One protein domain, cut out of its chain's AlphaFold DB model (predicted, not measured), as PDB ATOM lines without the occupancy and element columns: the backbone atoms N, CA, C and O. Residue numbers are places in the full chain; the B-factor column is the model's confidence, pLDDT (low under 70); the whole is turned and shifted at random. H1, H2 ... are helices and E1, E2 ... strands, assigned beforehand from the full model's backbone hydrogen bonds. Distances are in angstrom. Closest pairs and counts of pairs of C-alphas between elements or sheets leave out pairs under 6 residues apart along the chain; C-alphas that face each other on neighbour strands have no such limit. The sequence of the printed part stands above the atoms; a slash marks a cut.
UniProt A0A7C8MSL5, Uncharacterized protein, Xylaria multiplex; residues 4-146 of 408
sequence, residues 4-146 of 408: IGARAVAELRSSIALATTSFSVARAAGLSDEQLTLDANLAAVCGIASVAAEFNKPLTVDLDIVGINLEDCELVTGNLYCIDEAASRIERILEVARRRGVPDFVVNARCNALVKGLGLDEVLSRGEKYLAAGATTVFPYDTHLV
ATOM      1  N   ILE A   4      46.794  50.824 -13.243       94.25
ATOM      2  CA  ILE A   4      47.693  49.721 -13.614       94.25
ATOM      3  C   ILE A   4      47.095  48.375 -13.180       94.25
ATOM      4  O   ILE A   4      46.968  47.463 -14.001       94.25
ATOM      5  N   GLY A   5      46.667  48.257 -11.920       93.00
ATOM      6  CA  GLY A   5      45.991  47.066 -11.407       93.00
ATOM      7  C   GLY A   5      44.665  46.790 -12.120       93.00
ATOM      8  O   GLY A   5      44.373  45.640 -12.446       93.00
ATOM      9  N   ALA A   6      43.891  47.836 -12.434       94.31
ATOM     10  CA  ALA A   6      42.676  47.708 -13.236       94.31
ATOM     11  C   ALA A   6      42.959  47.143 -14.629       94.31
ATOM     12  O   ALA A   6      42.289  46.197 -15.046       94.31
ATOM     13  N   ARG A   7      43.984  47.653 -15.323       96.56
ATOM     14  CA  ARG A   7      44.361  47.180 -16.660       96.56
ATOM     15  C   ARG A   7      44.823  45.725 -16.645       96.56
ATOM     16  O   ARG A   7      44.347  44.933 -17.455       96.56
ATOM     17  N   ALA A   8      45.657  45.350 -15.674       95.94
ATOM     18  CA  ALA A   8      46.122  43.974 -15.511       95.94
ATOM     19  C   ALA A   8      44.968  42.971 -15.305       95.94
ATOM     20  O   ALA A   8      45.026  41.855 -15.816       95.94
ATOM     21  N   VAL A   9      43.899  43.364 -14.598       95.31
ATOM     22  CA  VAL A   9      42.683  42.541 -14.448       95.31
ATOM     23  C   VAL A   9      41.804  42.591 -15.707       95.31
ATOM     24  O   VAL A   9      41.196  41.581 -16.065       95.31
ATOM     25  N   ALA A  10      41.742  43.728 -16.402       94.81
ATOM     26  CA  ALA A  10      40.924  43.911 -17.600       94.81
ATOM     27  C   ALA A  10      41.432  43.107 -18.816       94.81
ATOM     28  O   ALA A  10      40.629  42.575 -19.587       94.81
ATOM     29  N   GLU A  11      42.749  42.953 -18.954       96.31
ATOM     30  CA  GLU A  11      43.385  42.162 -20.019       96.31
ATOM     31  C   GLU A  11      43.092  40.649 -19.905       96.31
ATOM     32  O   GLU A  11      43.167  39.911 -20.895       96.31
ATOM     33  N   LEU A  12      42.687  40.165 -18.724       96.38
ATOM     34  CA  LEU A  12      42.297  38.771 -18.520       96.38
ATOM     35  C   LEU A  12      40.940  38.482 -19.177       96.38
ATOM     36  O   LEU A  12      39.898  38.964 -18.737       96.38
ATOM     37  N   ARG A  13      40.922  37.590 -20.178       91.00
ATOM     38  CA  ARG A  13      39.673  37.127 -20.826       91.00
ATOM     39  C   ARG A  13      38.700  36.432 -19.866       91.00
ATOM     40  O   ARG A  13      37.513  36.373 -20.154       91.00
ATOM     41  N   SER A  14      39.206  35.878 -18.763       94.69
ATOM     42  CA  SER A  14      38.406  35.274 -17.692       94.69
ATOM     43  C   SER A  14      37.757  36.307 -16.766       94.69
ATOM     44  O   SER A  14      36.834  35.958 -16.037       94.69
ATOM     45  N   SER A  15      38.221  37.560 -16.783       93.69
ATOM     46  CA  SER A  15      37.573  38.657 -16.074       93.69
ATOM     47  C   SER A  15      36.431  39.212 -16.923       93.69
ATOM     48  O   SER A  15      36.649  39.685 -18.042       93.69
ATOM     49  N   ILE A  16      35.207  39.157 -16.400       93.81
ATOM     50  CA  ILE A  16      34.002  39.665 -17.078       93.81
ATOM     51  C   ILE A  16      33.550  41.038 -16.568       93.81
ATOM     52  O   ILE A  16      32.681  41.644 -17.180       93.81
ATOM     53  N   ALA A  17      34.134  41.525 -15.473       90.06
ATOM     54  CA  ALA A  17      33.787  42.777 -14.810       90.06
ATOM     55  C   ALA A  17      35.012  43.332 -14.070       90.06
ATOM     56  O   ALA A  17      35.933  42.582 -13.739       90.06
ATOM     57  N   LEU A  18      35.009  44.628 -13.782       89.56
ATOM     58  CA  LEU A  18      35.925  45.242 -12.826       89.56
ATOM     59  C   LEU A  18      35.146  45.652 -11.572       89.56
ATOM     60  O   LEU A  18      33.983  46.038 -11.654       89.56
ATOM     61  N   ALA A  19      35.812  45.577 -10.424       88.56
ATOM     62  CA  ALA A  19      35.315  46.080  -9.153       88.56
ATOM     63  C   ALA A  19      36.435  46.873  -8.473       88.56
ATOM     64  O   ALA A  19      37.576  46.404  -8.461       88.56
ATOM     65  N   THR A  20      36.140  48.042  -7.905       86.88
ATOM     66  CA  THR A  20      37.063  48.696  -6.957       86.88
ATOM     67  C   THR A  20      36.669  48.371  -5.517       86.88
ATOM     68  O   THR A  20      35.561  47.908  -5.260       86.88
ATOM     69  N   THR A  21      37.586  48.609  -4.577       86.81
ATOM     70  CA  THR A  21      37.257  48.732  -3.150       86.81
ATOM     71  C   THR A  21      37.872  50.014  -2.603       86.81
ATOM     72  O   THR A  21      39.000  50.348  -3.003       86.81
ATOM     73  N   SER A  22      37.170  50.714  -1.709       84.31
ATOM     74  CA  SER A  22      37.612  51.983  -1.111       84.31
ATOM     75  C   SER A  22      38.966  51.780  -0.444       84.31
ATOM     76  O   SER A  22      39.933  52.443  -0.815       84.31
ATOM     77  N   PHE A  23      39.087  50.716   0.357       85.94
ATOM     78  CA  PHE A  23      40.327  50.292   0.995       85.94
ATOM     79  C   PHE A  23      41.477  50.224  -0.007       85.94
ATOM     80  O   PHE A  23      42.535  50.821   0.183       85.94
ATOM     81  N   SER A  24      41.281  49.529  -1.129       89.69
ATOM     82  CA  SER A  24      42.346  49.391  -2.114       89.69
ATOM     83  C   SER A  24      42.685  50.735  -2.761       89.69
ATOM     84  O   SER A  24      43.855  50.969  -3.071       89.69
ATOM     85  N   VAL A  25      41.691  51.577  -3.067       90.06
ATOM     86  CA  VAL A  25      41.891  52.912  -3.666       90.06
ATOM     87  C   VAL A  25      42.641  53.827  -2.692       90.06
ATOM     88  O   VAL A  25      43.673  54.380  -3.071       90.06
ATOM     89  N   ALA A  26      42.229  53.872  -1.425       87.50
ATOM     90  CA  ALA A  26      42.913  54.566  -0.338       87.50
ATOM     91  C   ALA A  26      44.383  54.153  -0.237       87.50
ATOM     92  O   ALA A  26      45.280  54.994  -0.311       87.50
ATOM     93  N   ARG A  27      44.653  52.842  -0.180       91.38
ATOM     94  CA  ARG A  27      46.023  52.315  -0.107       91.38
ATOM     95  C   ARG A  27      46.868  52.658  -1.337       91.38
ATOM     96  O   ARG A  27      48.073  52.831  -1.181       91.38
ATOM     97  N   ALA A  28      46.267  52.787  -2.523       90.62
ATOM     98  CA  ALA A  28      46.959  53.253  -3.729       90.62
ATOM     99  C   ALA A  28      47.244  54.769  -3.699       90.62
ATOM    100  O   ALA A  28      48.278  55.201  -4.201       90.62
ATOM    101  N   ALA A  29      46.380  55.558  -3.055       87.25
ATOM    102  CA  ALA A  29      46.587  56.984  -2.789       87.25
ATOM    103  C   ALA A  29      47.515  57.271  -1.583       87.25
ATOM    104  O   ALA A  29      47.812  58.430  -1.301       87.25
ATOM    105  N   GLY A  30      47.981  56.240  -0.864       89.25
ATOM    106  CA  GLY A  30      48.806  56.387   0.343       89.25
ATOM    107  C   GLY A  30      48.029  56.738   1.621       89.25
ATOM    108  O   GLY A  30      48.637  57.171   2.596       89.25
ATOM    109  N   LEU A  31      46.707  56.546   1.619       88.19
ATOM    110  CA  LEU A  31      45.770  56.873   2.699       88.19
ATOM    111  C   LEU A  31      45.307  55.612   3.453       88.19
ATOM    112  O   LEU A  31      45.407  54.494   2.931       88.19
ATOM    113  N   SER A  32      44.766  55.775   4.666       83.38
ATOM    114  CA  SER A  32      43.860  54.772   5.251       83.38
ATOM    115  C   SER A  32      42.460  54.880   4.632       83.38
ATOM    116  O   SER A  32      42.145  55.870   3.975       83.38
ATOM    117  N   ASP A  33      41.624  53.856   4.807       80.81
ATOM    118  CA  ASP A  33      40.289  53.801   4.190       80.81
ATOM    119  C   ASP A  33      39.391  54.943   4.703       80.81
ATOM    120  O   ASP A  33      38.756  55.661   3.938       80.81
ATOM    121  N   GLU A  34      39.476  55.217   6.004       77.69
ATOM    122  CA  GLU A  34      38.767  56.288   6.712       77.69
ATOM    123  C   GLU A  34      39.244  57.697   6.313       77.69
ATOM    124  O   GLU A  34      38.583  58.692   6.609       77.69
ATOM    125  N   GLN A  35      40.410  57.799   5.667       83.81
ATOM    126  CA  GLN A  35      40.985  59.047   5.160       83.81
ATOM    127  C   GLN A  35      40.645  59.304   3.686       83.81
ATOM    128  O   GLN A  35      40.986  60.370   3.163       83.81
ATOM    129  N   LEU A  36      40.014  58.352   2.994       84.38
ATOM    130  CA  LEU A  36      39.704  58.483   1.578       84.38
ATOM    131  C   LEU A  36      38.540  59.456   1.362       84.38
ATOM    132  O   LEU A  36      37.385  59.158   1.656       84.38
ATOM    133  N   THR A  37      38.838  60.628   0.803       83.75
ATOM    134  CA  THR A  37      37.802  61.594   0.424       83.75
ATOM    135  C   THR A  37      37.093  61.170  -0.863       83.75
ATOM    136  O   THR A  37      37.672  60.500  -1.722       83.75
ATOM    137  N   LEU A  38      35.845  61.623  -1.025       78.94
ATOM    138  CA  LEU A  38      35.054  61.417  -2.242       78.94
ATOM    139  C   LEU A  38      35.808  61.885  -3.498       78.94
ATOM    140  O   LEU A  38      35.924  61.125  -4.456       78.94
ATOM    141  N   ASP A  39      36.402  63.082  -3.458       81.81
ATOM    142  CA  ASP A  39      37.195  63.638  -4.563       81.81
ATOM    143  C   ASP A  39      38.412  62.768  -4.914       81.81
ATOM    144  O   ASP A  39      38.691  62.533  -6.089       81.81
ATOM    145  N   ALA A  40      39.135  62.256  -3.907       86.00
ATOM    146  CA  ALA A  40      40.308  61.409  -4.124       86.00
ATOM    147  C   ALA A  40      39.927  60.041  -4.712       86.00
ATOM    148  O   ALA A  40      40.613  59.535  -5.605       86.00
ATOM    149  N   ASN A  41      38.817  59.461  -4.248       86.62
ATOM    150  CA  ASN A  41      38.297  58.205  -4.777       86.62
ATOM    151  C   ASN A  41      37.814  58.394  -6.228       86.62
ATOM    152  O   ASN A  41      38.225  57.644  -7.111       86.62
ATOM    153  N   LEU A  42      37.042  59.451  -6.515       85.94
ATOM    154  CA  LEU A  42      36.580  59.775  -7.872       85.94
ATOM    155  C   LEU A  42      37.742  60.022  -8.837       85.94
ATOM    156  O   LEU A  42      37.738  59.476  -9.939       85.94
ATOM    157  N   ALA A  43      38.768  60.770  -8.422       88.06
ATOM    158  CA  ALA A  43      39.955  61.010  -9.241       88.06
ATOM    159  C   ALA A  43      40.677  59.705  -9.629       88.06
ATOM    160  O   ALA A  43      41.092  59.545 -10.779       88.06
ATOM    161  N   ALA A  44      40.789  58.744  -8.704       88.56
ATOM    162  CA  ALA A  44      41.330  57.417  -9.003       88.56
ATOM    163  C   ALA A  44      40.395  56.603  -9.919       88.56
ATOM    164  O   ALA A  44      40.847  55.925 -10.848       88.56
ATOM    165  N   VAL A  45      39.088  56.688  -9.677       89.50
ATOM    166  CA  VAL A  45      38.058  55.911 -10.374       89.50
ATOM    167  C   VAL A  45      37.845  56.369 -11.810       89.50
ATOM    168  O   VAL A  45      37.649  55.504 -12.658       89.50
ATOM    169  N   CYS A  46      37.973  57.657 -12.140       89.12
ATOM    170  CA  CYS A  46      37.904  58.127 -13.530       89.12
ATOM    171  C   CYS A  46      38.913  57.394 -14.435       89.12
ATOM    172  O   CYS A  46      38.565  56.939 -15.523       89.12
ATOM    173  N   GLY A  47      40.148  57.189 -13.963       91.56
ATOM    174  CA  GLY A  47      41.154  56.413 -14.697       91.56
ATOM    175  C   GLY A  47      40.802  54.924 -14.827       91.56
ATOM    176  O   GLY A  47      41.045  54.318 -15.869       91.56
ATOM    177  N   ILE A  48      40.194  54.332 -13.794       93.50
ATOM    178  CA  ILE A  48      39.739  52.930 -13.798       93.50
ATOM    179  C   ILE A  48      38.524  52.746 -14.725       93.50
ATOM    180  O   ILE A  48      38.439  51.740 -15.428       93.50
ATOM    181  N   ALA A  49      37.617  53.723 -14.783       90.00
ATOM    182  CA  ALA A  49      36.461  53.742 -15.674       90.00
ATOM    183  C   ALA A  49      36.875  53.817 -17.151       90.00
ATOM    184  O   ALA A  49      36.331  53.075 -17.968       90.00
ATOM    185  N   SER A  50      37.900  54.609 -17.482       93.06
ATOM    186  CA  SER A  50      38.500  54.615 -18.825       93.06
ATOM    187  C   SER A  50      39.021  53.231 -19.235       93.06
ATOM    188  O   SER A  50      38.780  52.795 -20.358       93.06
ATOM    189  N   VAL A  51      39.663  52.496 -18.318       95.12
ATOM    190  CA  VAL A  51      40.099  51.107 -18.563       95.12
ATOM    191  C   VAL A  51      38.902  50.156 -18.696       95.12
ATOM    192  O   VAL A  51      38.891  49.301 -19.578       95.12
ATOM    193  N   ALA A  52      37.872  50.296 -17.860       93.31
ATOM    194  CA  ALA A  52      36.659  49.483 -17.967       93.31
ATOM    195  C   ALA A  52      35.986  49.644 -19.342       93.31
ATOM    196  O   ALA A  52      35.627  48.648 -19.974       93.31
ATOM    197  N   ALA A  53      35.896  50.885 -19.831       91.12
ATOM    198  CA  ALA A  53      35.377  51.216 -21.153       91.12
ATOM    199  C   ALA A  53      36.268  50.673 -22.287       91.12
ATOM    200  O   ALA A  53      35.746  50.029 -23.195       91.12
ATOM    201  N   GLU A  54      37.596  50.845 -22.210       95.81
ATOM    202  CA  GLU A  54      38.563  50.319 -23.196       95.81
ATOM    203  C   GLU A  54      38.396  48.804 -23.418       95.81
ATOM    204  O   GLU A  54      38.419  48.325 -24.552       95.81
ATOM    205  N   PHE A  55      38.179  48.046 -22.339       94.69
ATOM    206  CA  PHE A  55      38.019  46.589 -22.382       94.69
ATOM    207  C   PHE A  55      36.553  46.119 -22.450       94.69
ATOM    208  O   PHE A  55      36.304  44.911 -22.357       94.69
ATOM    209  N   ASN A  56      35.599  47.044 -22.611       92.38
ATOM    210  CA  ASN A  56      34.152  46.802 -22.629       92.38
ATOM    211  C   ASN A  56      33.681  45.892 -21.473       92.38
ATOM    212  O   ASN A  56      33.011  44.876 -21.685       92.38
ATOM    213  N   LYS A  57      34.077  46.236 -20.240       89.75
ATOM    214  CA  LYS A  57      33.667  45.542 -19.011       89.75
ATOM    215  C   LYS A  57      32.791  46.451 -18.142       89.75
ATOM    216  O   LYS A  57      33.132  47.621 -17.981       89.75
ATOM    217  N   PRO A  58      31.716  45.935 -17.519       88.25
ATOM    218  CA  PRO A  58      31.029  46.652 -16.453       88.25
ATOM    219  C   PRO A  58      31.988  46.909 -15.283       88.25
ATOM    220  O   PRO A  58      32.838  46.070 -14.969       88.25
ATOM    221  N   LEU A  59      31.829  48.066 -14.643       85.44
ATOM    222  CA  LEU A  59      32.604  48.497 -13.486       85.44
ATOM    223  C   LEU A  59      31.659  48.789 -12.321       85.44
ATOM    224  O   LEU A  59      30.908  49.765 -12.365       85.44
ATOM    225  N   THR A  60      31.720  47.972 -11.272       80.56
ATOM    226  CA  THR A  60      31.201  48.370  -9.959       80.56
ATOM    227  C   THR A  60      32.295  49.130  -9.227       80.56
ATOM    228  O   THR A  60      33.467  48.753  -9.264       80.56
ATOM    229  N   VAL A  61      31.941  50.219  -8.563       76.25
ATOM    230  CA  VAL A  61      32.905  50.991  -7.783       76.25
ATOM    231  C   VAL A  61      32.456  50.957  -6.332       76.25
ATOM    232  O   VAL A  61      31.265  50.905  -6.039       76.25
ATOM    233  N   ASP A  62      33.410  51.018  -5.410       74.75
ATOM    234  CA  ASP A  62      33.169  51.455  -4.026       74.75
ATOM    235  C   ASP A  62      33.030  52.995  -3.994       74.75
ATOM    236  O   ASP A  62      33.796  53.727  -3.362       74.75
ATOM    237  N   LEU A  63      32.100  53.450  -4.838       62.50
ATOM    238  CA  LEU A  63      31.558  54.781  -5.094       62.50
ATOM    239  C   LEU A  63      30.244  54.594  -5.859       62.50
ATOM    240  O   LEU A  63      30.013  53.573  -6.503       62.50
ATOM    241  N   ASP A  64      29.425  55.634  -5.874       44.56
ATOM    242  CA  ASP A  64      28.024  55.590  -6.296       44.56
ATOM    243  C   ASP A  64      27.774  55.501  -7.828       44.56
ATOM    244  O   ASP A  64      26.784  56.043  -8.310       44.56
ATOM    245  N   ILE A  65      28.648  54.871  -8.627       47.22
ATOM    246  CA  ILE A  65      28.530  54.661 -10.095       47.22
ATOM    247  C   ILE A  65      29.526  53.581 -10.555       47.22
ATOM    248  O   ILE A  65      30.627  53.531 -10.035       47.22
ATOM    249  N   VAL A  66      29.275  52.732 -11.562       54.59
ATOM    250  CA  VAL A  66      28.097  52.625 -12.457       54.59
ATOM    251  C   VAL A  66      26.903  51.939 -11.774       54.59
ATOM    252  O   VAL A  66      25.759  52.128 -12.172       54.59
ATOM    253  N   GLY A  67      27.181  51.185 -10.714       64.81
ATOM    254  CA  GLY A  67      26.242  50.777  -9.679       64.81
ATOM    255  C   GLY A  67      26.957  50.827  -8.330       64.81
ATOM    256  O   GLY A  67      28.189  50.814  -8.295       64.81
ATOM    257  N   ILE A  68      26.196  50.898  -7.243       79.06
ATOM    258  CA  ILE A  68      26.705  51.176  -5.892       79.06
ATOM    259  C   ILE A  68      26.758  49.917  -5.018       79.06
ATOM    260  O   ILE A  68      25.847  49.087  -5.047       79.06
ATOM    261  N   ASN A  69      27.786  49.819  -4.179       85.44
ATOM    262  CA  ASN A  69      27.809  48.950  -3.005       85.44
ATOM    263  C   ASN A  69      27.298  49.737  -1.779       85.44
ATOM    264  O   ASN A  69      28.077  50.350  -1.058       85.44
ATOM    265  N   LEU A  70      25.978  49.797  -1.581       88.81
ATOM    266  CA  LEU A  70      25.373  50.648  -0.550       88.81
ATOM    267  C   LEU A  70      25.349  49.941   0.806       88.81
ATOM    268  O   LEU A  70      24.639  48.952   0.975       88.81
ATOM    269  N   GLU A  71      26.055  50.493   1.790       88.50
ATOM    270  CA  GLU A  71      26.078  49.959   3.155       88.50
ATOM    271  C   GLU A  71      24.892  50.417   4.004       88.50
ATOM    272  O   GLU A  71      24.482  51.582   3.942       88.50
ATOM    273  N   ASP A  72      24.394  49.534   4.872       91.12
ATOM    274  CA  ASP A  72      23.394  49.841   5.902       91.12
ATOM    275  C   ASP A  72      23.983  50.380   7.225       91.12
ATOM    276  O   ASP A  72      23.263  50.452   8.220       91.12
ATOM    277  N   CYS A  73      25.244  50.837   7.221       86.06
ATOM    278  CA  CYS A  73      25.900  51.526   8.340       86.06
ATOM    279  C   CYS A  73      26.110  53.031   8.092       86.06
ATOM    280  O   CYS A  73      26.402  53.458   6.974       86.06
ATOM    281  N   GLU A  74      26.066  53.824   9.162       78.00
ATOM    282  CA  GLU A  74      26.570  55.199   9.201       78.00
ATOM    283  C   GLU A  74      28.107  55.240   9.145       78.00
ATOM    284  O   GLU A  74      28.779  54.551   9.911       78.00
ATOM    285  N   LEU A  75      28.676  56.133   8.330       69.75
ATOM    286  CA  LEU A  75      30.132  56.313   8.200       69.75
ATOM    287  C   LEU A  75      30.829  56.770   9.495       69.75
ATOM    288  O   LEU A  75      31.957  56.371   9.760       69.75
ATOM    289  N   VAL A  76      30.181  57.630  10.293       67.94
ATOM    290  CA  VAL A  76      30.819  58.287  11.454       67.94
ATOM    291  C   VAL A  76      30.696  57.457  12.728       67.94
ATOM    292  O   VAL A  76      31.665  57.307  13.466       67.94
ATOM    293  N   THR A  77      29.502  56.938  13.014       75.56
ATOM    294  CA  THR A  77      29.242  56.154  14.231       75.56
ATOM    295  C   THR A  77      29.477  54.660  14.021       75.56
ATOM    296  O   THR A  77      29.618  53.912  14.986       75.56
ATOM    297  N   GLY A  78      29.479  54.204  12.764       78.31
ATOM    298  CA  GLY A  78      29.445  52.792  12.415       78.31
ATOM    299  C   GLY A  78      28.124  52.101  12.763       78.31
ATOM    300  O   GLY A  78      28.061  50.882  12.619       78.31
ATOM    301  N   ASN A  79      27.097  52.800  13.260       84.81
ATOM    302  CA  ASN A  79      25.827  52.187  13.655       84.81
ATOM    303  C   ASN A  79      25.016  51.749  12.436       84.81
ATOM    304  O   ASN A  79      25.108  52.358  11.375       84.81
ATOM    305  N   LEU A  80      24.195  50.709  12.596       88.44
ATOM    306  CA  LEU A  80      23.236  50.322  11.563       88.44
ATOM    307  C   LEU A  80      22.110  51.349  11.490       88.44
ATOM    308  O   LEU A  80      21.488  51.657  12.509       88.44
ATOM    309  N   TYR A  81      21.766  51.763  10.274       89.56
ATOM    310  CA  TYR A  81      20.477  52.388  10.019       89.56
ATOM    311  C   TYR A  81      19.345  51.429  10.405       89.56
ATOM    312  O   TYR A  81      19.462  50.193  10.295       89.56
ATOM    313  N   CYS A  82      18.206  51.998  10.805       93.44
ATOM    314  CA  CYS A  82      16.982  51.215  10.900       93.44
ATOM    315  C   CYS A  82      16.623  50.642   9.516       93.44
ATOM    316  O   CYS A  82      16.940  51.221   8.473       93.44
ATOM    317  N   ILE A  83      15.979  49.475   9.503       95.56
ATOM    318  CA  ILE A  83      15.724  48.715   8.273       95.56
ATOM    319  C   ILE A  83      14.924  49.519   7.226       95.56
ATOM    320  O   ILE A  83      15.210  49.430   6.033       95.56
ATOM    321  N   ASP A  84      13.974  50.348   7.667       94.38
ATOM    322  CA  ASP A  84      13.185  51.262   6.830       94.38
ATOM    323  C   ASP A  84      14.022  52.384   6.205       94.38
ATOM    324  O   ASP A  84      13.855  52.699   5.029       94.38
ATOM    325  N   GLU A  85      14.955  52.968   6.954       92.94
ATOM    326  CA  GLU A  85      15.822  54.034   6.450       92.94
ATOM    327  C   GLU A  85      16.859  53.500   5.456       92.94
ATOM    328  O   GLU A  85      17.088  54.114   4.411       92.94
ATOM    329  N   ALA A  86      17.435  52.327   5.733       93.69
ATOM    330  CA  ALA A  86      18.315  51.637   4.795       93.69
ATOM    331  C   ALA A  86      17.586  51.305   3.477       93.69
ATOM    332  O   ALA A  86      18.119  51.587   2.404       93.69
ATOM    333  N   ALA A  87      16.345  50.806   3.547       96.88
ATOM    334  CA  ALA A  87      15.498  50.588   2.372       96.88
ATOM    335  C   ALA A  87      15.187  51.903   1.623       96.88
ATOM    336  O   ALA A  87      15.403  51.998   0.417       96.88
ATOM    337  N   SER A  88      14.799  52.964   2.336       94.81
ATOM    338  CA  SER A  88      14.526  54.281   1.739       94.81
ATOM    339  C   SER A  88      15.761  54.925   1.081       94.81
ATOM    340  O   SER A  88      15.629  55.722   0.148       94.81
ATOM    341  N   ARG A  89      16.984  54.604   1.530       93.25
ATOM    342  CA  ARG A  89      18.225  55.026   0.850       93.25
ATOM    343  C   ARG A  89      18.367  54.352  -0.522       93.25
ATOM    344  O   ARG A  89      18.712  55.042  -1.479       93.25
ATOM    345  N   ILE A  90      18.025  53.065  -0.641       95.38
ATOM    346  CA  ILE A  90      18.025  52.314  -1.914       95.38
ATOM    347  C   ILE A  90      17.025  52.935  -2.901       95.38
ATOM    348  O   ILE A  90      17.409  53.297  -4.015       95.38
ATOM    349  N   GLU A  91      15.775  53.144  -2.472       95.69
ATOM    350  CA  GLU A  91      14.718  53.753  -3.299       95.69
ATOM    351  C   GLU A  91      15.127  55.138  -3.826       95.69
ATOM    352  O   GLU A  91      14.978  55.437  -5.014       95.69
ATOM    353  N   ARG A  92      15.693  55.986  -2.950       93.81
ATOM    354  CA  ARG A  92      16.171  57.328  -3.316       93.81
ATOM    355  C   ARG A  92      17.263  57.282  -4.380       93.81
ATOM    356  O   ARG A  92      17.202  58.070  -5.321       93.81
ATOM    357  N   ILE A  93      18.235  56.381  -4.253       90.12
ATOM    358  CA  ILE A  93      19.342  56.253  -5.212       90.12
ATOM    359  C   ILE A  93      18.827  55.811  -6.585       90.12
ATOM    360  O   ILE A  93      19.178  56.427  -7.592       90.12
ATOM    361  N   LEU A  94      17.935  54.818  -6.633       91.94
ATOM    362  CA  LEU A  94      17.338  54.345  -7.887       91.94
ATOM    363  C   LEU A  94      16.492  55.434  -8.567       91.94
ATOM    364  O   LEU A  94      16.599  55.638  -9.778       91.94
ATOM    365  N   GLU A  95      15.711  56.204  -7.804       92.19
ATOM    366  CA  GLU A  95      14.945  57.335  -8.348       92.19
ATOM    367  C   GLU A  95      15.847  58.496  -8.806       92.19
ATOM    368  O   GLU A  95      15.548  59.155  -9.805       92.19
ATOM    369  N   VAL A  96      16.971  58.758  -8.126       88.38
ATOM    370  CA  VAL A  96      17.995  59.701  -8.614       88.38
ATOM    371  C   VAL A  96      18.569  59.205  -9.943       88.38
ATOM    372  O   VAL A  96      18.526  59.952 -10.921       88.38
ATOM    373  N   ALA A  97      19.042  57.959 -10.017       86.94
ATOM    374  CA  ALA A  97      19.644  57.391 -11.224       86.94
ATOM    375  C   ALA A  97      18.681  57.426 -12.425       86.94
ATOM    376  O   ALA A  97      19.030  57.932 -13.498       86.94
ATOM    377  N   ARG A  98      17.419  57.030 -12.211       89.75
ATOM    378  CA  ARG A  98      16.344  57.114 -13.210       89.75
ATOM    379  C   ARG A  98      16.117  58.547 -13.704       89.75
ATOM    380  O   ARG A  98      16.033  58.766 -14.912       89.75
ATOM    381  N   ARG A  99      16.065  59.540 -12.804       89.94
ATOM    382  CA  ARG A  99      15.933  60.969 -13.173       89.94
ATOM    383  C   ARG A  99      17.162  61.536 -13.887       89.94
ATOM    384  O   ARG A  99      17.016  62.497 -14.638       89.94
ATOM    385  N   ARG A 100      18.352  60.969 -13.669       80.88
ATOM    386  CA  ARG A 100      19.599  61.350 -14.360       80.88
ATOM    387  C   ARG A 100      19.820  60.606 -15.685       80.88
ATOM    388  O   ARG A 100      20.818  60.861 -16.346       80.88
ATOM    389  N   GLY A 101      18.891  59.742 -16.106       85.25
ATOM    390  CA  GLY A 101      18.975  59.025 -17.383       85.25
ATOM    391  C   GLY A 101      19.798  57.734 -17.339       85.25
ATOM    392  O   GLY A 101      20.153  57.222 -18.395       85.25
ATOM    393  N   VAL A 102      20.061  57.192 -16.145       83.38
ATOM    394  CA  VAL A 102      20.735  55.899 -15.935       83.38
ATOM    395  C   VAL A 102      19.725  54.909 -15.324       83.38
ATOM    396  O   VAL A 102      19.775  54.639 -14.126       83.38
ATOM    397  N   PRO A 103      18.738  54.411 -16.099       83.31
ATOM    398  CA  PRO A 103      17.686  53.537 -15.573       83.31
ATOM    399  C   PRO A 103      18.199  52.141 -15.189       83.31
ATOM    400  O   PRO A 103      17.603  51.501 -14.332       83.31
ATOM    401  N   ASP A 104      19.309  51.701 -15.788       82.12
ATOM    402  CA  ASP A 104      19.926  50.385 -15.566       82.12
ATOM    403  C   ASP A 104      20.960  50.400 -14.417       82.12
ATOM    404  O   ASP A 104      21.823  49.526 -14.325       82.12
ATOM    405  N   PHE A 105      20.911  51.420 -13.553       84.81
ATOM    406  CA  PHE A 105      21.785  51.547 -12.387       84.81
ATOM    407  C   PHE A 105      21.492  50.444 -11.365       84.81
ATOM    408  O   PHE A 105      20.354  50.285 -10.919       84.81
ATOM    409  N   VAL A 106      22.525  49.703 -10.961       88.38
ATOM    410  CA  VAL A 106      22.386  48.571 -10.033       88.38
ATOM    411  C   VAL A 106      22.773  48.947  -8.605       88.38
ATOM    412  O   VAL A 106      23.709  49.716  -8.378       88.38
ATOM    413  N   VAL A 107      22.074  48.371  -7.627       89.69
ATOM    414  CA  VAL A 107      22.381  48.531  -6.198       89.69
ATOM    415  C   VAL A 107      22.705  47.166  -5.603       89.69
ATOM    416  O   VAL A 107      21.840  46.292  -5.545       89.69
ATOM    417  N   ASN A 108      23.937  47.003  -5.128       91.25
ATOM    418  CA  ASN A 108      24.321  45.927  -4.226       91.25
ATOM    419  C   ASN A 108      24.148  46.422  -2.787       91.25
ATOM    420  O   ASN A 108      24.958  47.206  -2.299       91.25
ATOM    421  N   ALA A 109      23.081  45.999  -2.113       93.62
ATOM    422  CA  ALA A 109      22.811  46.388  -0.735       93.62
ATOM    423  C   ALA A 109      23.662  45.541   0.227       93.62
ATOM    424  O   ALA A 109      23.379  44.361   0.457       93.62
ATOM    425  N   ARG A 110      24.717  46.138   0.783       92.75
ATOM    426  CA  ARG A 110      25.586  45.511   1.781       92.75
ATOM    427  C   ARG A 110      24.929  45.590   3.157       92.75
ATOM    428  O   ARG A 110      24.702  46.678   3.682       92.75
ATOM    429  N   CYS A 111      24.660  44.425   3.741       93.38
ATOM    430  CA  CYS A 111      24.111  44.297   5.085       93.38
ATOM    431  C   CYS A 111      25.218  43.921   6.073       93.38
ATOM    432  O   CYS A 111      25.768  42.820   6.009       93.38
ATOM    433  N   ASN A 112      25.525  44.819   7.005       92.31
ATOM    434  CA  ASN A 112      26.574  44.658   8.011       92.31
ATOM    435  C   ASN A 112      26.063  44.044   9.335       92.31
ATOM    436  O   ASN A 112      26.794  44.027  10.326       92.31
ATOM    437  N   ALA A 113      24.826  43.532   9.374       91.12
ATOM    438  CA  ALA A 113      24.187  43.015  10.590       91.12
ATOM    439  C   ALA A 113      25.009  41.924  11.314       91.12
ATOM    440  O   ALA A 113      25.124  41.968  12.538       91.12
ATOM    441  N   LEU A 114      25.661  41.013  10.577       87.31
ATOM    442  CA  LEU A 114      26.516  39.964  11.161       87.31
ATOM    443  C   LEU A 114      27.746  40.553  11.873       87.31
ATOM    444  O   LEU A 114      28.064  40.151  12.988       87.31
ATOM    445  N   VAL A 115      28.383  41.579  11.294       84.94
ATOM    446  CA  VAL A 115      29.516  42.302  11.916       84.94
ATOM    447  C   VAL A 115      29.085  43.125  13.139       84.94
ATOM    448  O   VAL A 115      29.921  43.524  13.946       84.94
ATOM    449  N   LYS A 116      27.779  43.343  13.330       85.12
ATOM    450  CA  LYS A 116      27.202  43.912  14.560       85.12
ATOM    451  C   LYS A 116      26.706  42.861  15.557       85.12
ATOM    452  O   LYS A 116      26.049  43.222  16.528       85.12
ATOM    453  N   GLY A 117      27.017  41.582  15.337       84.81
ATOM    454  CA  GLY A 117      26.612  40.485  16.218       84.81
ATOM    455  C   GLY A 117      25.119  40.148  16.156       84.81
ATOM    456  O   GLY A 117      24.611  39.479  17.054       84.81
ATOM    457  N   LEU A 118      24.402  40.611  15.125       86.62
ATOM    458  CA  LEU A 118      22.994  40.275  14.913       86.62
ATOM    459  C   LEU A 118      22.868  38.939  14.167       86.62
ATOM    460  O   LEU A 118      23.754  38.537  13.413       86.62
ATOM    461  N   GLY A 119      21.761  38.233  14.397       85.25
ATOM    462  CA  GLY A 119      21.522  36.901  13.837       85.25
ATOM    463  C   GLY A 119      21.151  36.897  12.350       85.25
ATOM    464  O   GLY A 119      20.830  37.925  11.754       85.25
ATOM    465  N   LEU A 120      21.128  35.699  11.756       88.81
ATOM    466  CA  LEU A 120      20.741  35.500  10.355       88.81
ATOM    467  C   LEU A 120      19.305  35.976  10.060       88.81
ATOM    468  O   LEU A 120      19.046  36.456   8.964       88.81
ATOM    469  N   ASP A 121      18.395  35.914  11.035       90.62
ATOM    470  CA  ASP A 121      17.007  36.376  10.878       90.62
ATOM    471  C   ASP A 121      16.918  37.891  10.598       90.62
ATOM    472  O   ASP A 121      16.084  38.333   9.805       90.62
ATOM    473  N   GLU A 122      17.820  38.691  11.181       93.06
ATOM    474  CA  GLU A 122      17.937  40.130  10.899       93.06
ATOM    475  C   GLU A 122      18.482  40.360   9.481       93.06
ATOM    476  O   GLU A 122      17.972  41.209   8.752       93.06
ATOM    477  N   VAL A 123      19.480  39.572   9.058       93.56
ATOM    478  CA  VAL A 123      20.039  39.617   7.692       93.56
ATOM    479  C   VAL A 123      18.974  39.283   6.650       93.56
ATOM    480  O   VAL A 123      18.890  39.963   5.631       93.56
ATOM    481  N   LEU A 124      18.159  38.253   6.899       93.38
ATOM    482  CA  LEU A 124      17.062  37.856   6.016       93.38
ATOM    483  C   LEU A 124      15.998  38.956   5.945       93.38
ATOM    484  O   LEU A 124      15.660  39.395   4.849       93.38
ATOM    485  N   SER A 125      15.560  39.471   7.098       95.38
ATOM    486  CA  SER A 125      14.583  40.566   7.175       95.38
ATOM    487  C   SER A 125      15.059  41.806   6.407       95.38
ATOM    488  O   SER A 125      14.319  42.364   5.592       95.38
ATOM    489  N   ARG A 126      16.321  42.214   6.618       97.56
ATOM    490  CA  ARG A 126      16.979  43.308   5.886       97.56
ATOM    491  C   ARG A 126      17.049  43.025   4.393       97.56
ATOM    492  O   ARG A 126      16.618  43.858   3.602       97.56
ATOM    493  N   GLY A 127      17.528  41.844   4.011       96.31
ATOM    494  CA  GLY A 127      17.676  41.443   2.616       96.31
ATOM    495  C   GLY A 127      16.358  41.449   1.845       96.31
ATOM    496  O   GLY A 127      16.295  42.035   0.765       96.31
ATOM    497  N   GLU A 128      15.290  40.885   2.409       97.62
ATOM    498  CA  GLU A 128      13.952  40.924   1.804       97.62
ATOM    499  C   GLU A 128      13.470  42.364   1.588       97.62
ATOM    500  O   GLU A 128      12.981  42.695   0.505       97.62
ATOM    501  N   LYS A 129      13.668  43.254   2.573       98.00
ATOM    502  CA  LYS A 129      13.272  44.663   2.447       98.00
ATOM    503  C   LYS A 129      14.126  45.431   1.435       98.00
ATOM    504  O   LYS A 129      13.596  46.273   0.716       98.00
ATOM    505  N   TYR A 130      15.420  45.133   1.335       98.06
ATOM    506  CA  TYR A 130      16.322  45.763   0.366       98.06
ATOM    507  C   TYR A 130      16.000  45.333  -1.070       98.06
ATOM    508  O   TYR A 130      15.968  46.177  -1.965       98.06
ATOM    509  N   LEU A 131      15.673  44.054  -1.290       97.75
ATOM    510  CA  LEU A 131      15.175  43.562  -2.579       97.75
ATOM    511  C   LEU A 131      13.819  44.191  -2.936       97.75
ATOM    512  O   LEU A 131      13.625  44.614  -4.074       97.75
ATOM    513  N   ALA A 132      12.902  44.322  -1.970       97.44
ATOM    514  CA  ALA A 132      11.617  44.996  -2.176       97.44
ATOM    515  C   ALA A 132      11.770  46.493  -2.521       97.44
ATOM    516  O   ALA A 132      11.006  47.009  -3.334       97.44
ATOM    517  N   ALA A 133      12.787  47.161  -1.964       97.44
ATOM    518  CA  ALA A 133      13.184  48.534  -2.291       97.44
ATOM    519  C   ALA A 133      13.872  48.682  -3.670       97.44
ATOM    520  O   ALA A 133      14.205  49.795  -4.076       97.44
ATOM    521  N   GLY A 134      14.093  47.579  -4.394       96.12
ATOM    522  CA  GLY A 134      14.678  47.566  -5.736       96.12
ATOM    523  C   GLY A 134      16.179  47.271  -5.799       96.12
ATOM    524  O   GLY A 134      16.765  47.417  -6.873       96.12
ATOM    525  N   ALA A 135      16.820  46.847  -4.702       95.88
ATOM    526  CA  ALA A 135      18.210  46.397  -4.767       95.88
ATOM    527  C   ALA A 135      18.359  45.222  -5.744       95.88
ATOM    528  O   ALA A 135      17.572  44.277  -5.742       95.88
ATOM    529  N   THR A 136      19.401  45.274  -6.569       94.62
ATOM    530  CA  THR A 136      19.714  44.239  -7.561       94.62
ATOM    531  C   THR A 136      20.289  42.994  -6.893       94.62
ATOM    532  O   THR A 136      20.002  41.870  -7.303       94.62
ATOM    533  N   THR A 137      21.095  43.195  -5.850       92.06
ATOM    534  CA  THR A 137      21.691  42.136  -5.033       92.06
ATOM    535  C   THR A 137      21.730  42.555  -3.569       92.06
ATOM    536  O   THR A 137      21.759  43.743  -3.245       92.06
ATOM    537  N   VAL A 138      21.760  41.569  -2.673       93.88
ATOM    538  CA  VAL A 138      22.039  41.763  -1.247       93.88
ATOM    539  C   VAL A 138      23.328  41.029  -0.919       93.88
ATOM    540  O   VAL A 138      23.487  39.860  -1.276       93.88
ATOM    541  N   PHE A 139      24.234  41.708  -0.223       90.69
ATOM    542  CA  PHE A 139      25.515  41.167   0.207       90.69
ATOM    543  C   PHE A 139      25.587  41.149   1.741       90.69
ATOM    544  O   PHE A 139      25.857  42.184   2.354       90.69
ATOM    545  N   PRO A 140      25.341  39.993   2.388       90.00
ATOM    546  CA  PRO A 140      25.616  39.814   3.807       90.00
ATOM    547  C   PRO A 140      27.122  39.919   4.051       90.00
ATOM    548  O   PRO A 140      27.889  39.061   3.608       90.00
ATOM    549  N   TYR A 141      27.548  40.974   4.739       83.81
ATOM    550  CA  TYR A 141      28.944  41.164   5.100       83.81
ATOM    551  C   TYR A 141      29.225  40.555   6.471       83.81
ATOM    552  O   TYR A 141      28.529  40.840   7.445       83.81
ATOM    553  N   ASP A 142      30.265  39.728   6.534       79.44
ATOM    554  CA  ASP A 142      30.740  39.072   7.748       79.44
ATOM    555  C   ASP A 142      32.270  38.945   7.714       79.44
ATOM    556  O   ASP A 142      32.860  38.406   6.771       79.44
ATOM    557  N   THR A 143      32.920  39.440   8.764       67.31
ATOM    558  CA  THR A 143      34.369  39.342   8.979       67.31
ATOM    559  C   THR A 143      34.793  37.926   9.383       67.31
ATOM    560  O   THR A 143      35.891  37.488   9.022       67.31
ATOM    561  N   HIS A 144      33.921  37.160  10.049       59.72
ATOM    562  CA  HIS A 144      34.181  35.761  10.394       59.72
ATOM    563  C   HIS A 144      34.155  34.854   9.163       59.72
ATOM    564  O   HIS A 144      34.898  33.873   9.129       59.72
ATOM    565  N   LEU A 145      33.389  35.187   8.121       50.38
ATOM    566  CA  LEU A 145      33.371  34.464   6.850       50.38
ATOM    567  C   LEU A 145      34.733  34.492   6.151       50.38
ATOM    568  O   LEU A 145      35.132  33.471   5.604       50.38
ATOM    569  N   VAL A 146      35.496  35.588   6.238       50.12
ATOM    570  CA  VAL A 146      36.868  35.652   5.693       50.12
ATOM    571  C   VAL A 146      37.823  34.756   6.489       50.12
ATOM    572  O   VAL A 146      38.586  33.994   5.894       50.12
TER     573      VAL A 146
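Overview. This is residues 4 to 146 of the 408 residues of an uncharacterized protein of Xylaria multiplex (UniProt A0A7C8MSL5). Two lobes stand side by side: three helices, H1, H2 and H3, make one, and a small three-stranded sheet with H4 and H5 packed over one face makes the other. Residues 55 to 67, with no named element, run from the first lobe to the sheet. The printed part has 143 residues, with named elements in the order H1 H2 H3 E1 H4 E2 H5 E3 H6. The sheet runs E1 E2 E3, parallel throughout, and the class is mostly helix. The whole is compact, with a radius of gyration of the C-alphas of 15.8 A and spans of 41 by 34 by 30 A.

Along the chain. Find C-alpha 4 at (47.693, 49.721, -13.614), where H1, residues 4 to 10, begins. H2 is residues 22 to 28. H3, residues 38 to 54, is 24.0 A long and has a kink of 30 degrees near residue 45. E1 is residues 68 to 71, beginning at C-alpha 68 at (26.705, 51.176, -5.892). H4, residues 83 to 99, is 24.7 A long. Next come E2, residues 107 to 111, 12.2 A, and H5, residues 120 to 132, 18.2 A. E3 is residues 137 to 140, and H6, residues 143 to 146, ends at C-alpha 146 at (36.868, 35.652, 5.693).

Arrangement. Look first at Ala 6 and Ile 48, the closest C-alphas of H1 and H3, 6.0 A apart; these helices touch, with residues 48 to 52 of H3 alone, at a steep tilt of 42 degrees, the same way. H2 touches H3, with residues 41 to 44 of H3 alone, about perpendicular at 87 degrees; the closest C-alphas are those of Val 25 and Asn 41, 6.5 A. H1 and H2 are apart. Residues 18 to 19 pair with residues 59 to 60, parallel. In the sheet, N 70 and O 108 of E1 and E2 are 2.9 A apart, and N 109 and O 137 of E2 and E3 are 2.8 A apart, both within hydrogen-bond range. H4 lies over E1 and E2 at a height over the sheet of 9.9 A. H5 lies over E2 and E3, on the same face, at a height of 8.6 A. H4 and H5 touch at a shallow tilt of 27 degrees, the same way; their closest C-alphas are those of Ala 87 and Tyr 130, 5.3 A. E1, H4, E2 and E2, H5, E3 are strand-helix-strand units, parallel neighbour strands with a helix between, each with a right-handed crossover; with H4 and H5 on one face, the sheet and helices make two layers. H6 is not on the sheet and touches no helix. Every O i to N i+4 pair is within hydrogen-bond range in H1, H2, H4 and H5, and 12 of 13 are in H3; H6 is too short for such a pair.

Size, cuts and confidence. The two C-alphas farthest apart, those of Glu 54 and Gly 119, are 42.9 A apart. The printed part has no cut. The links H1 to H2, H3 to E1 and E1 to H4 are long. The mean pLDDT of the printed part is 87.2; look for values under 70 at residues 63 to 67, 75 to 76 and 143 to 146.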